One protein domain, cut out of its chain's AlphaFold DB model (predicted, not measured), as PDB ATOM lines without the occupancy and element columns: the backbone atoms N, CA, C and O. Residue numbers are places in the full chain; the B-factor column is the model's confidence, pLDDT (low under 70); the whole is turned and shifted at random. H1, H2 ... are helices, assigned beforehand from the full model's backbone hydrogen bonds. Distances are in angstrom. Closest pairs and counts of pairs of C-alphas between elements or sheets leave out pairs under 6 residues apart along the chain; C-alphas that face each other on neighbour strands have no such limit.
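What this domain is: This is residues 22 to 84 of the 94 residues of an uncharacterized protein of Amniculicola lignicola CBS 123094 (UniProt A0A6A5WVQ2). A small loose head of three short helices, H1, H2 and H3, continues into one long helical arm, H4, which makes most of the length. In the head the chain runs out along H1, turns at H2 and comes back along H3; residues 59 to 84, of which 59 to 82 belong to H4, stick out free. The printed part has 63 residues with four named helices, in the order H1, H2, H3, H4, and no named strand; the class is all helix. The whole is extended, with a radius of gyration of the C-alphas of 20.5 A and spans of 67 by 16 by 13 A.

Where its parts are: H1 is residues 22 to 28, 10.1 A from first to last C-alpha, and begins at C-alpha 22 at (-90.659, -1.345, 166.966). H2 is residues 32 to 35, 5.0 A long. H3 is residues 39 to 48, 14.1 A long, beginning at C-alpha 39 at (-87.562, -13.027, 158.834). H4 is residues 56 to 82, 38.2 A long, and ends at C-alpha 82 at (-117.626, 23.376, 193.591).

How they stand to each other: H1 and H2 are close but not clearly touching; their closest C-alphas, those of Leu 28 and Phe 34, are 6.6 A apart. H2 and H3 are close but not clearly touching, with the C-alphas of Phe 34 and Phe 42 closest at 6.9 A. H1 and H3 are close but not clearly touching, closest at the C-alphas of Ser 25 and Ile 46, 6.8 A; they run opposite ways at a steep tilt of 60 degrees. H4 is apart from H2 and H3, and only just apart from H1, at 8.2 A. In H3 and H4 every O i to N i+4 pair is within hydrogen-bond range, in H1 2 of 3; H2 is too short for such a pair.

The domain as a whole: The C-alphas of Glu 36 and Val 84, the two farthest apart, are 67.3 A apart. Without the free residues the body spans 29 by 17 by 12 A. The printed part has no cut and no long link. The mean pLDDT of the printed part is 87.9, and Gln 73 is under 70.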
ATOM      1  N   GLN A  22     -90.823  -1.620 168.398       89.75
ATOM      2  CA  GLN A  22     -90.659  -1.345 166.966       89.75
ATOM      3  C   GLN A  22     -89.330  -0.660 166.649       89.75
ATOM      4  O   GLN A  22     -88.764  -0.860 165.582       89.75
ATOM      5  N   TRP A  23     -88.836   0.166 167.571       90.56
ATOM      6  CA  TRP A  23     -87.523   0.781 167.416       90.56
ATOM      7  C   TRP A  23     -86.426  -0.255 167.677       90.56
ATOM      8  O   TRP A  23     -85.493  -0.397 166.891       90.56
ATOM      9  N   TRP A  24     -86.586  -1.051 168.739       91.94
ATOM     10  CA  TRP A  24     -85.640  -2.113 169.076       91.94
ATOM     11  C   TRP A  24     -85.514  -3.174 167.991       91.94
ATOM     12  O   TRP A  24     -84.404  -3.614 167.728       91.94
ATOM     13  N   SER A  25     -86.606  -3.576 167.338       92.12
ATOM     14  CA  SER A  25     -86.530  -4.558 166.253       92.12
ATOM     15  C   SER A  25     -85.652  -4.063 165.100       92.12
ATOM     16  O   SER A  25     -84.853  -4.834 164.575       92.12
ATOM     17  N   GLN A  26     -85.716  -2.772 164.760       92.12
ATOM     18  CA  GLN A  26     -84.868  -2.171 163.725       92.12
ATOM     19  C   GLN A  26     -83.391  -2.156 164.128       92.12
ATOM     20  O   GLN A  26     -82.530  -2.473 163.310       92.12
ATOM     21  N   GLU A  27     -83.083  -1.823 165.383       91.75
ATOM     22  CA  GLU A  27     -81.699  -1.817 165.873       91.75
ATOM     23  C   GLU A  27     -81.126  -3.226 166.037       91.75
ATOM     24  O   GLU A  27     -80.000  -3.494 165.614       91.75
ATOM     25  N   LEU A  28     -81.909  -4.160 166.582       92.44
ATOM     26  CA  LEU A  28     -81.514  -5.560 166.710       92.44
ATOM     27  C   LEU A  28     -81.228  -6.171 165.343       92.44
ATOM     28  O   LEU A  28     -80.275  -6.938 165.214       92.44
ATOM     29  N   ARG A  29     -81.978  -5.778 164.305       92.69
ATOM     30  CA  ARG A  29     -81.752  -6.268 162.944       92.69
ATOM     31  C   ARG A  29     -80.422  -5.818 162.339       92.69
ATOM     32  O   ARG A  29     -80.008  -6.395 161.348       92.69
ATOM     33  N   LYS A  30     -79.709  -4.854 162.931       93.12
ATOM     34  CA  LYS A  30     -78.358  -4.453 162.491       93.12
ATOM     35  C   LYS A  30     -77.254  -5.343 163.067       93.12
ATOM     36  O   LYS A  30     -76.116  -5.301 162.604       93.12
ATOM     37  N   ILE A  31     -77.554  -6.141 164.089       94.19
ATOM     38  CA  ILE A  31     -76.579  -7.019 164.736       94.19
ATOM     39  C   ILE A  31     -76.415  -8.279 163.883       94.19
ATOM     40  O   ILE A  31     -77.391  -8.976 163.611       94.19
ATOM     41  N   LYS A  32     -75.168  -8.625 163.539       93.38
ATOM     42  CA  LYS A  32     -74.820  -9.753 162.652       93.38
ATOM     43  C   LYS A  32     -75.615 -11.039 162.927       93.38
ATOM     44  O   LYS A  32     -76.171 -11.625 162.009       93.38
ATOM     45  N   ARG A  33     -75.739 -11.433 164.198       91.19
ATOM     46  CA  ARG A  33     -76.457 -12.654 164.607       91.19
ATOM     47  C   ARG A  33     -77.947 -12.642 164.245       91.19
ATOM     48  O   ARG A  33     -78.497 -13.695 163.970       91.19
ATOM     49  N   PHE A  34     -78.594 -11.479 164.276       92.44
ATOM     50  CA  PHE A  34     -80.008 -11.334 163.923       92.44
ATOM     51  C   PHE A  34     -80.211 -11.070 162.424       92.44
ATOM     52  O   PHE A  34     -81.280 -11.369 161.907       92.44
ATOM     53  N   VAL A  35     -79.195 -10.555 161.719       93.12
ATOM     54  CA  VAL A  35     -79.195 -10.436 160.246       93.12
ATOM     55  C   VAL A  35     -79.214 -11.812 159.582       93.12
ATOM     56  O   VAL A  35     -79.878 -11.988 158.568       93.12
ATOM     57  N   GLU A  36     -78.490 -12.776 160.154       94.19
ATOM     58  CA  GLU A  36     -78.371 -14.145 159.632       94.19
ATOM     59  C   GLU A  36     -79.639 -14.995 159.849       94.19
ATOM     60  O   GLU A  36     -79.761 -16.070 159.262       94.19
ATOM     61  N   LEU A  37     -80.584 -14.535 160.677       95.00
ATOM     62  CA  LEU A  37     -81.858 -15.223 160.890       95.00
ATOM     63  C   LEU A  37     -82.838 -14.933 159.751       95.00
ATOM     64  O   LEU A  37     -82.874 -13.825 159.212       95.00
ATOM     65  N   SER A  38     -83.684 -15.920 159.441       96.06
ATOM     66  CA  SER A  38     -84.831 -15.688 158.563       96.06
ATOM     67  C   SER A  38     -85.817 -14.714 159.213       96.06
ATOM     68  O   SER A  38     -85.887 -14.600 160.446       96.06
ATOM     69  N   ASP A  39     -86.590 -14.021 158.379       94.06
ATOM     70  CA  ASP A  39     -87.562 -13.027 158.834       94.06
ATOM     71  C   ASP A  39     -88.590 -13.627 159.795       94.06
ATOM     72  O   ASP A  39     -88.931 -13.008 160.798       94.06
ATOM     73  N   GLU A  40     -89.024 -14.864 159.551       95.81
ATOM     74  CA  GLU A  40     -90.034 -15.540 160.362       95.81
ATOM     75  C   GLU A  40     -89.527 -15.835 161.775       95.81
ATOM     76  O   GLU A  40     -90.233 -15.593 162.756       95.81
ATOM     77  N   ILE A  41     -88.291 -16.333 161.892       95.62
ATOM     78  CA  ILE A  41     -87.677 -16.631 163.190       95.62
ATOM     79  C   ILE A  41     -87.406 -15.336 163.950       95.62
ATOM     80  O   ILE A  41     -87.673 -15.257 165.151       95.62
ATOM     81  N   PHE A  42     -86.927 -14.303 163.257       95.31
ATOM     82  CA  PHE A  42     -86.727 -12.991 163.858       95.31
ATOM     83  C   PHE A  42     -88.045 -12.410 164.387       95.31
ATOM     84  O   PHE A  42     -88.119 -11.997 165.546       95.31
ATOM     85  N   ASP A  43     -89.112 -12.459 163.593       93.94
ATOM     86  CA  ASP A  43     -90.440 -11.999 163.992       93.94
ATOM     87  C   ASP A  43     -91.001 -12.780 165.179       93.94
ATOM     88  O   ASP A  43     -91.622 -12.191 166.065       93.94
ATOM     89  N   MET A  44     -90.789 -14.099 165.227       94.69
ATOM     90  CA  MET A  44     -91.176 -14.916 166.377       94.69
ATOM     91  C   MET A  44     -90.456 -14.471 167.650       94.69
ATOM     92  O   MET A  44     -91.102 -14.316 168.687       94.69
ATOM     93  N   ILE A  45     -89.147 -14.209 167.569       92.94
ATOM     94  CA  ILE A  45     -88.359 -13.700 168.699       92.94
ATOM     95  C   ILE A  45     -88.929 -12.361 169.169       92.94
ATOM     96  O   ILE A  45     -89.262 -12.231 170.345       92.94
ATOM     97  N   ILE A  46     -89.117 -11.393 168.266       92.81
ATOM     98  CA  ILE A  46     -89.666 -10.076 168.620       92.81
ATOM     99  C   ILE A  46     -91.068 -10.201 169.237       92.81
ATOM    100  O   ILE A  46     -91.346  -9.566 170.251       92.81
ATOM    101  N   LYS A  47     -91.946 -11.051 168.690       91.56
ATOM    102  CA  LYS A  47     -93.299 -11.282 169.232       91.56
ATOM    103  C   LYS A  47     -93.291 -11.963 170.603       91.56
ATOM    104  O   LYS A  47     -94.244 -11.786 171.356       91.56
ATOM    105  N   SER A  48     -92.247 -12.729 170.923       91.69
ATOM    106  CA  SER A  48     -92.107 -13.419 172.212       91.69
ATOM    107  C   SER A  48     -91.599 -12.532 173.352       91.69
ATOM    108  O   SER A  48     -91.687 -12.930 174.513       91.69
ATOM    109  N   VAL A  49     -91.082 -11.335 173.052       89.69
ATOM    110  CA  VAL A  49     -90.650 -10.384 174.080       89.69
ATOM    111  C   VAL A  49     -91.885  -9.839 174.803       89.69
ATOM    112  O   VAL A  49     -92.704  -9.132 174.215       89.69
ATOM    113  N   ASP A  50     -91.985 -10.116 176.103       88.06
ATOM    114  CA  ASP A  50     -92.923  -9.445 177.004       88.06
ATOM    115  C   ASP A  50     -92.177  -8.579 178.032       88.06
ATOM    116  O   ASP A  50     -91.005  -8.779 178.346       88.06
ATOM    117  N   GLY A  51     -92.873  -7.576 178.563       85.69
ATOM    118  CA  GLY A  51     -92.338  -6.643 179.551       85.69
ATOM    119  C   GLY A  51     -91.616  -5.466 178.903       85.69
ATOM    120  O   GLY A  51     -92.227  -4.408 178.738       85.69
ATOM    121  N   PHE A  52     -90.340  -5.650 178.560       85.00
ATOM    122  CA  PHE A  52     -89.483  -4.628 177.960       85.00
ATOM    123  C   PHE A  52     -88.679  -5.213 176.789       85.00
ATOM    124  O   PHE A  52     -88.049  -6.254 176.972       85.00
ATOM    125  N   PRO A  53     -88.610  -4.537 175.627       90.06
ATOM    126  CA  PRO A  53     -89.304  -3.298 175.250       90.06
ATOM    127  C   PRO A  53     -90.830  -3.459 175.144       90.06
ATOM    128  O   PRO A  53     -91.334  -4.541 174.854       90.06
ATOM    129  N   ILE A  54     -91.585  -2.382 175.375       91.12
ATOM    130  CA  ILE A  54     -93.051  -2.446 175.423       91.12
ATOM    131  C   ILE A  54     -93.660  -2.423 174.014       91.12
ATOM    132  O   ILE A  54     -93.223  -1.682 173.125       91.12
ATOM    133  N   SER A  55     -94.713  -3.216 173.808       90.62
ATOM    134  CA  SER A  55     -95.514  -3.161 172.585       90.62
ATOM    135  C   SER A  55     -96.421  -1.927 172.561       90.62
ATOM    136  O   SER A  55     -96.866  -1.442 173.603       90.62
ATOM    137  N   TRP A  56     -96.757  -1.442 171.364       87.44
ATOM    138  CA  TRP A  56     -97.642  -0.282 171.203       87.44
ATOM    139  C   TRP A  56     -99.005  -0.481 171.877       87.44
ATOM    140  O   TRP A  56     -99.487   0.394 172.594       87.44
ATOM    141  N   GLY A  57     -99.602  -1.665 171.710       89.69
ATOM    142  CA  GLY A  57    -100.882  -1.993 172.336       89.69
ATOM    143  C   GLY A  57    -100.813  -1.967 173.864       89.69
ATOM    144  O   GLY A  57    -101.703  -1.418 174.511       89.69
ATOM    145  N   LYS A  58     -99.734  -2.501 174.455       89.81
ATOM    146  CA  LYS A  58     -99.523  -2.462 175.910       89.81
ATOM    147  C   LYS A  58     -99.280  -1.025 176.384       89.81
ATOM    148  O   LYS A  58     -99.882  -0.614 177.370       89.81
ATOM    149  N   ALA A  59     -98.500  -0.237 175.643       89.69
ATOM    150  CA  ALA A  59     -98.270   1.176 175.937       89.69
ATOM    151  C   ALA A  59     -99.565   2.009 175.903       89.69
ATOM    152  O   ALA A  59     -99.797   2.799 176.819       89.69
ATOM    153  N   SER A  60    -100.444   1.810 174.908       90.81
ATOM    154  CA  SER A  60    -101.730   2.526 174.854       90.81
ATOM    155  C   SER A  60    -102.633   2.152 176.024       90.81
ATOM    156  O   SER A  60    -103.140   3.045 176.693       90.81
ATOM    157  N   LYS A  61    -102.748   0.857 176.347       93.50
ATOM    158  CA  LYS A  61    -103.536   0.396 177.502       93.50
ATOM    159  C   LYS A  61    -103.030   0.978 178.821       93.50
ATOM    160  O   LYS A  61    -103.826   1.410 179.649       93.50
ATOM    161  N   VAL A  62    -101.709   1.022 179.014       90.62
ATOM    162  CA  VAL A  62    -101.099   1.651 180.197       90.62
ATOM    163  C   VAL A  62    -101.448   3.140 180.248       90.62
ATOM    164  O   VAL A  62    -101.894   3.625 181.286       90.62
ATOM    165  N   ARG A  63    -101.308   3.861 179.131       89.75
ATOM    166  CA  ARG A  63    -101.655   5.288 179.034       89.75
ATOM    167  C   ARG A  63    -103.133   5.547 179.332       89.75
ATOM    168  O   ARG A  63    -103.443   6.469 180.082       89.75
ATOM    169  N   GLU A  64    -104.033   4.752 178.764       93.38
ATOM    170  CA  GLU A  64    -105.477   4.836 179.006       93.38
ATOM    171  C   GLU A  64    -105.801   4.598 180.483       93.38
ATOM    172  O   GLU A  64    -106.484   5.416 181.095       93.38
ATOM    173  N   GLY A  65    -105.229   3.554 181.094       91.69
ATOM    174  CA  GLY A  65    -105.411   3.264 182.516       91.69
ATOM    175  C   GLY A  65    -104.897   4.378 183.435       91.69
ATOM    176  O   GLY A  65    -105.561   4.728 184.408       91.69
ATOM    177  N   LEU A  66    -103.740   4.970 183.125       89.06
ATOM    178  CA  LEU A  66    -103.202   6.109 183.880       89.06
ATOM    179  C   LEU A  66    -104.066   7.366 183.716       89.06
ATOM    180  O   LEU A  66    -104.306   8.076 184.689       89.06
ATOM    181  N   THR A  67    -104.565   7.620 182.505       86.75
ATOM    182  CA  THR A  67    -105.434   8.772 182.222       86.75
ATOM    183  C   THR A  67    -106.779   8.634 182.929       86.75
ATOM    184  O   THR A  67    -107.244   9.598 183.529       86.75
ATOM    185  N   ALA A  68    -107.375   7.438 182.925       88.94
ATOM    186  CA  ALA A  68    -108.633   7.165 183.617       88.94
ATOM    187  C   ALA A  68    -108.505   7.346 185.138       88.94
ATOM    188  O   ALA A  68    -109.329   8.022 185.746       88.94
ATOM    189  N   LYS A  69    -107.437   6.805 185.745       82.94
ATOM    190  CA  LYS A  69    -107.152   6.994 187.179       82.94
ATOM    191  C   LYS A  69    -106.997   8.467 187.545       82.94
ATOM    192  O   LYS A  69    -107.516   8.894 188.568       82.94
ATOM    193  N   ARG A  70    -106.297   9.237 186.706       75.88
ATOM    194  CA  ARG A  70    -106.153  10.680 186.902       75.88
ATOM    195  C   ARG A  70    -107.496  11.405 186.797       75.88
ATOM    196  O   ARG A  70    -107.781  12.226 187.653       75.88
ATOM    197  N   GLY A  71    -108.297  11.107 185.773       74.19
ATOM    198  CA  GLY A  71    -109.599  11.751 185.571       74.19
ATOM    199  C   GLY A  71    -110.514  11.602 186.785       74.19
ATOM    200  O   GLY A  71    -111.065  12.591 187.247       74.19
ATOM    201  N   ALA A  72    -110.568  10.403 187.375       72.62
ATOM    202  CA  ALA A  72    -111.332  10.168 188.600       72.62
ATOM    203  C   ALA A  72    -110.861  11.047 189.777       72.62
ATOM    204  O   ALA A  72    -111.680  11.596 190.506       72.62
ATOM    205  N   GLN A  73    -109.546  11.230 189.936       67.69
ATOM    206  CA  GLN A  73    -108.991  12.108 190.971       67.69
ATOM    207  C   GLN A  73    -109.302  13.595 190.709       67.69
ATOM    208  O   GLN A  73    -109.563  14.341 191.654       67.69
ATOM    209  N   ASP A  74    -109.270  14.029 189.444       73.44
ATOM    210  CA  ASP A  74    -109.609  15.401 189.051       73.44
ATOM    211  C   ASP A  74    -111.110  15.696 189.295       73.44
ATOM    212  O   ASP A  74    -111.453  16.806 189.707       73.44
ATOM    213  N   ASP A  75    -112.003  14.716 189.106       77.19
ATOM    214  CA  ASP A  75    -113.446  14.851 189.363       77.19
ATOM    215  C   ASP A  75    -113.764  15.015 190.856       77.19
ATOM    216  O   ASP A  75    -114.480  15.948 191.230       77.19
ATOM    217  N   ASP A  76    -113.169  14.184 191.721       75.88
ATOM    218  CA  ASP A  76    -113.315  14.297 193.181       75.88
ATOM    219  C   ASP A  76    -112.853  15.673 193.687       75.88
ATOM    220  O   ASP A  76    -113.513  16.322 194.506       75.88
ATOM    221  N   PHE A  77    -111.717  16.149 193.167       76.81
ATOM    222  CA  PHE A  77    -111.188  17.471 193.485       76.81
ATOM    223  C   PHE A  77    -112.101  18.595 192.978       76.81
ATOM    224  O   PHE A  77    -112.383  19.540 193.717       76.81
ATOM    225  N   ASN A  78    -112.606  18.496 191.745       77.75
ATOM    226  CA  ASN A  78    -113.530  19.479 191.182       77.75
ATOM    227  C   ASN A  78    -114.839  19.552 191.971       77.75
ATOM    228  O   ASN A  78    -115.351  20.646 192.209       77.75
ATOM    229  N   ASP A  79    -115.384  18.418 192.398       82.38
ATOM    230  CA  ASP A  79    -116.597  18.387 193.210       82.38
ATOM    231  C   ASP A  79    -116.372  18.958 194.611       82.38
ATOM    232  O   ASP A  79    -117.252  19.645 195.136       82.38
ATOM    233  N   ALA A  80    -115.187  18.761 195.193       80.62
ATOM    234  CA  ALA A  80    -114.792  19.460 196.410       80.62
ATOM    235  C   ALA A  80    -114.704  20.981 196.182       80.62
ATOM    236  O   ALA A  80    -115.283  21.738 196.961       80.62
ATOM    237  N   LEU A  81    -114.066  21.439 195.097       79.19
ATOM    238  CA  LEU A  81    -113.963  22.868 194.766       79.19
ATOM    239  C   LEU A  81    -115.325  23.522 194.509       79.19
ATOM    240  O   LEU A  81    -115.547  24.636 194.972       79.19
ATOM    241  N   LYS A  82    -116.263  22.849 193.827       79.38
ATOM    242  CA  LYS A  82    -117.626  23.376 193.591       79.38
ATOM    243  C   LYS A  82    -118.393  23.649 194.888       79.38
ATOM    244  O   LYS A  82    -119.324  24.449 194.884       79.38
ATOM    245  N   ARG A  83    -118.038  22.966 195.980       79.50
ATOM    246  CA  ARG A  83    -118.646  23.151 197.308       79.50
ATOM    247  C   ARG A  83    -117.977  24.264 198.116       79.50
ATOM    248  O   ARG A  83    -118.497  24.633 199.165       79.50
ATOM    249  N   VAL A  84    -116.842  24.785 197.656       78.25
ATOM    250  CA  VAL A  84    -116.131  25.889 198.303       78.25
ATOM    251  C   VAL A  84    -116.629  27.213 197.728       78.25
ATOM    252  O   VAL A  84    -116.577  27.450 196.524       78.25
TER     253      VAL A  84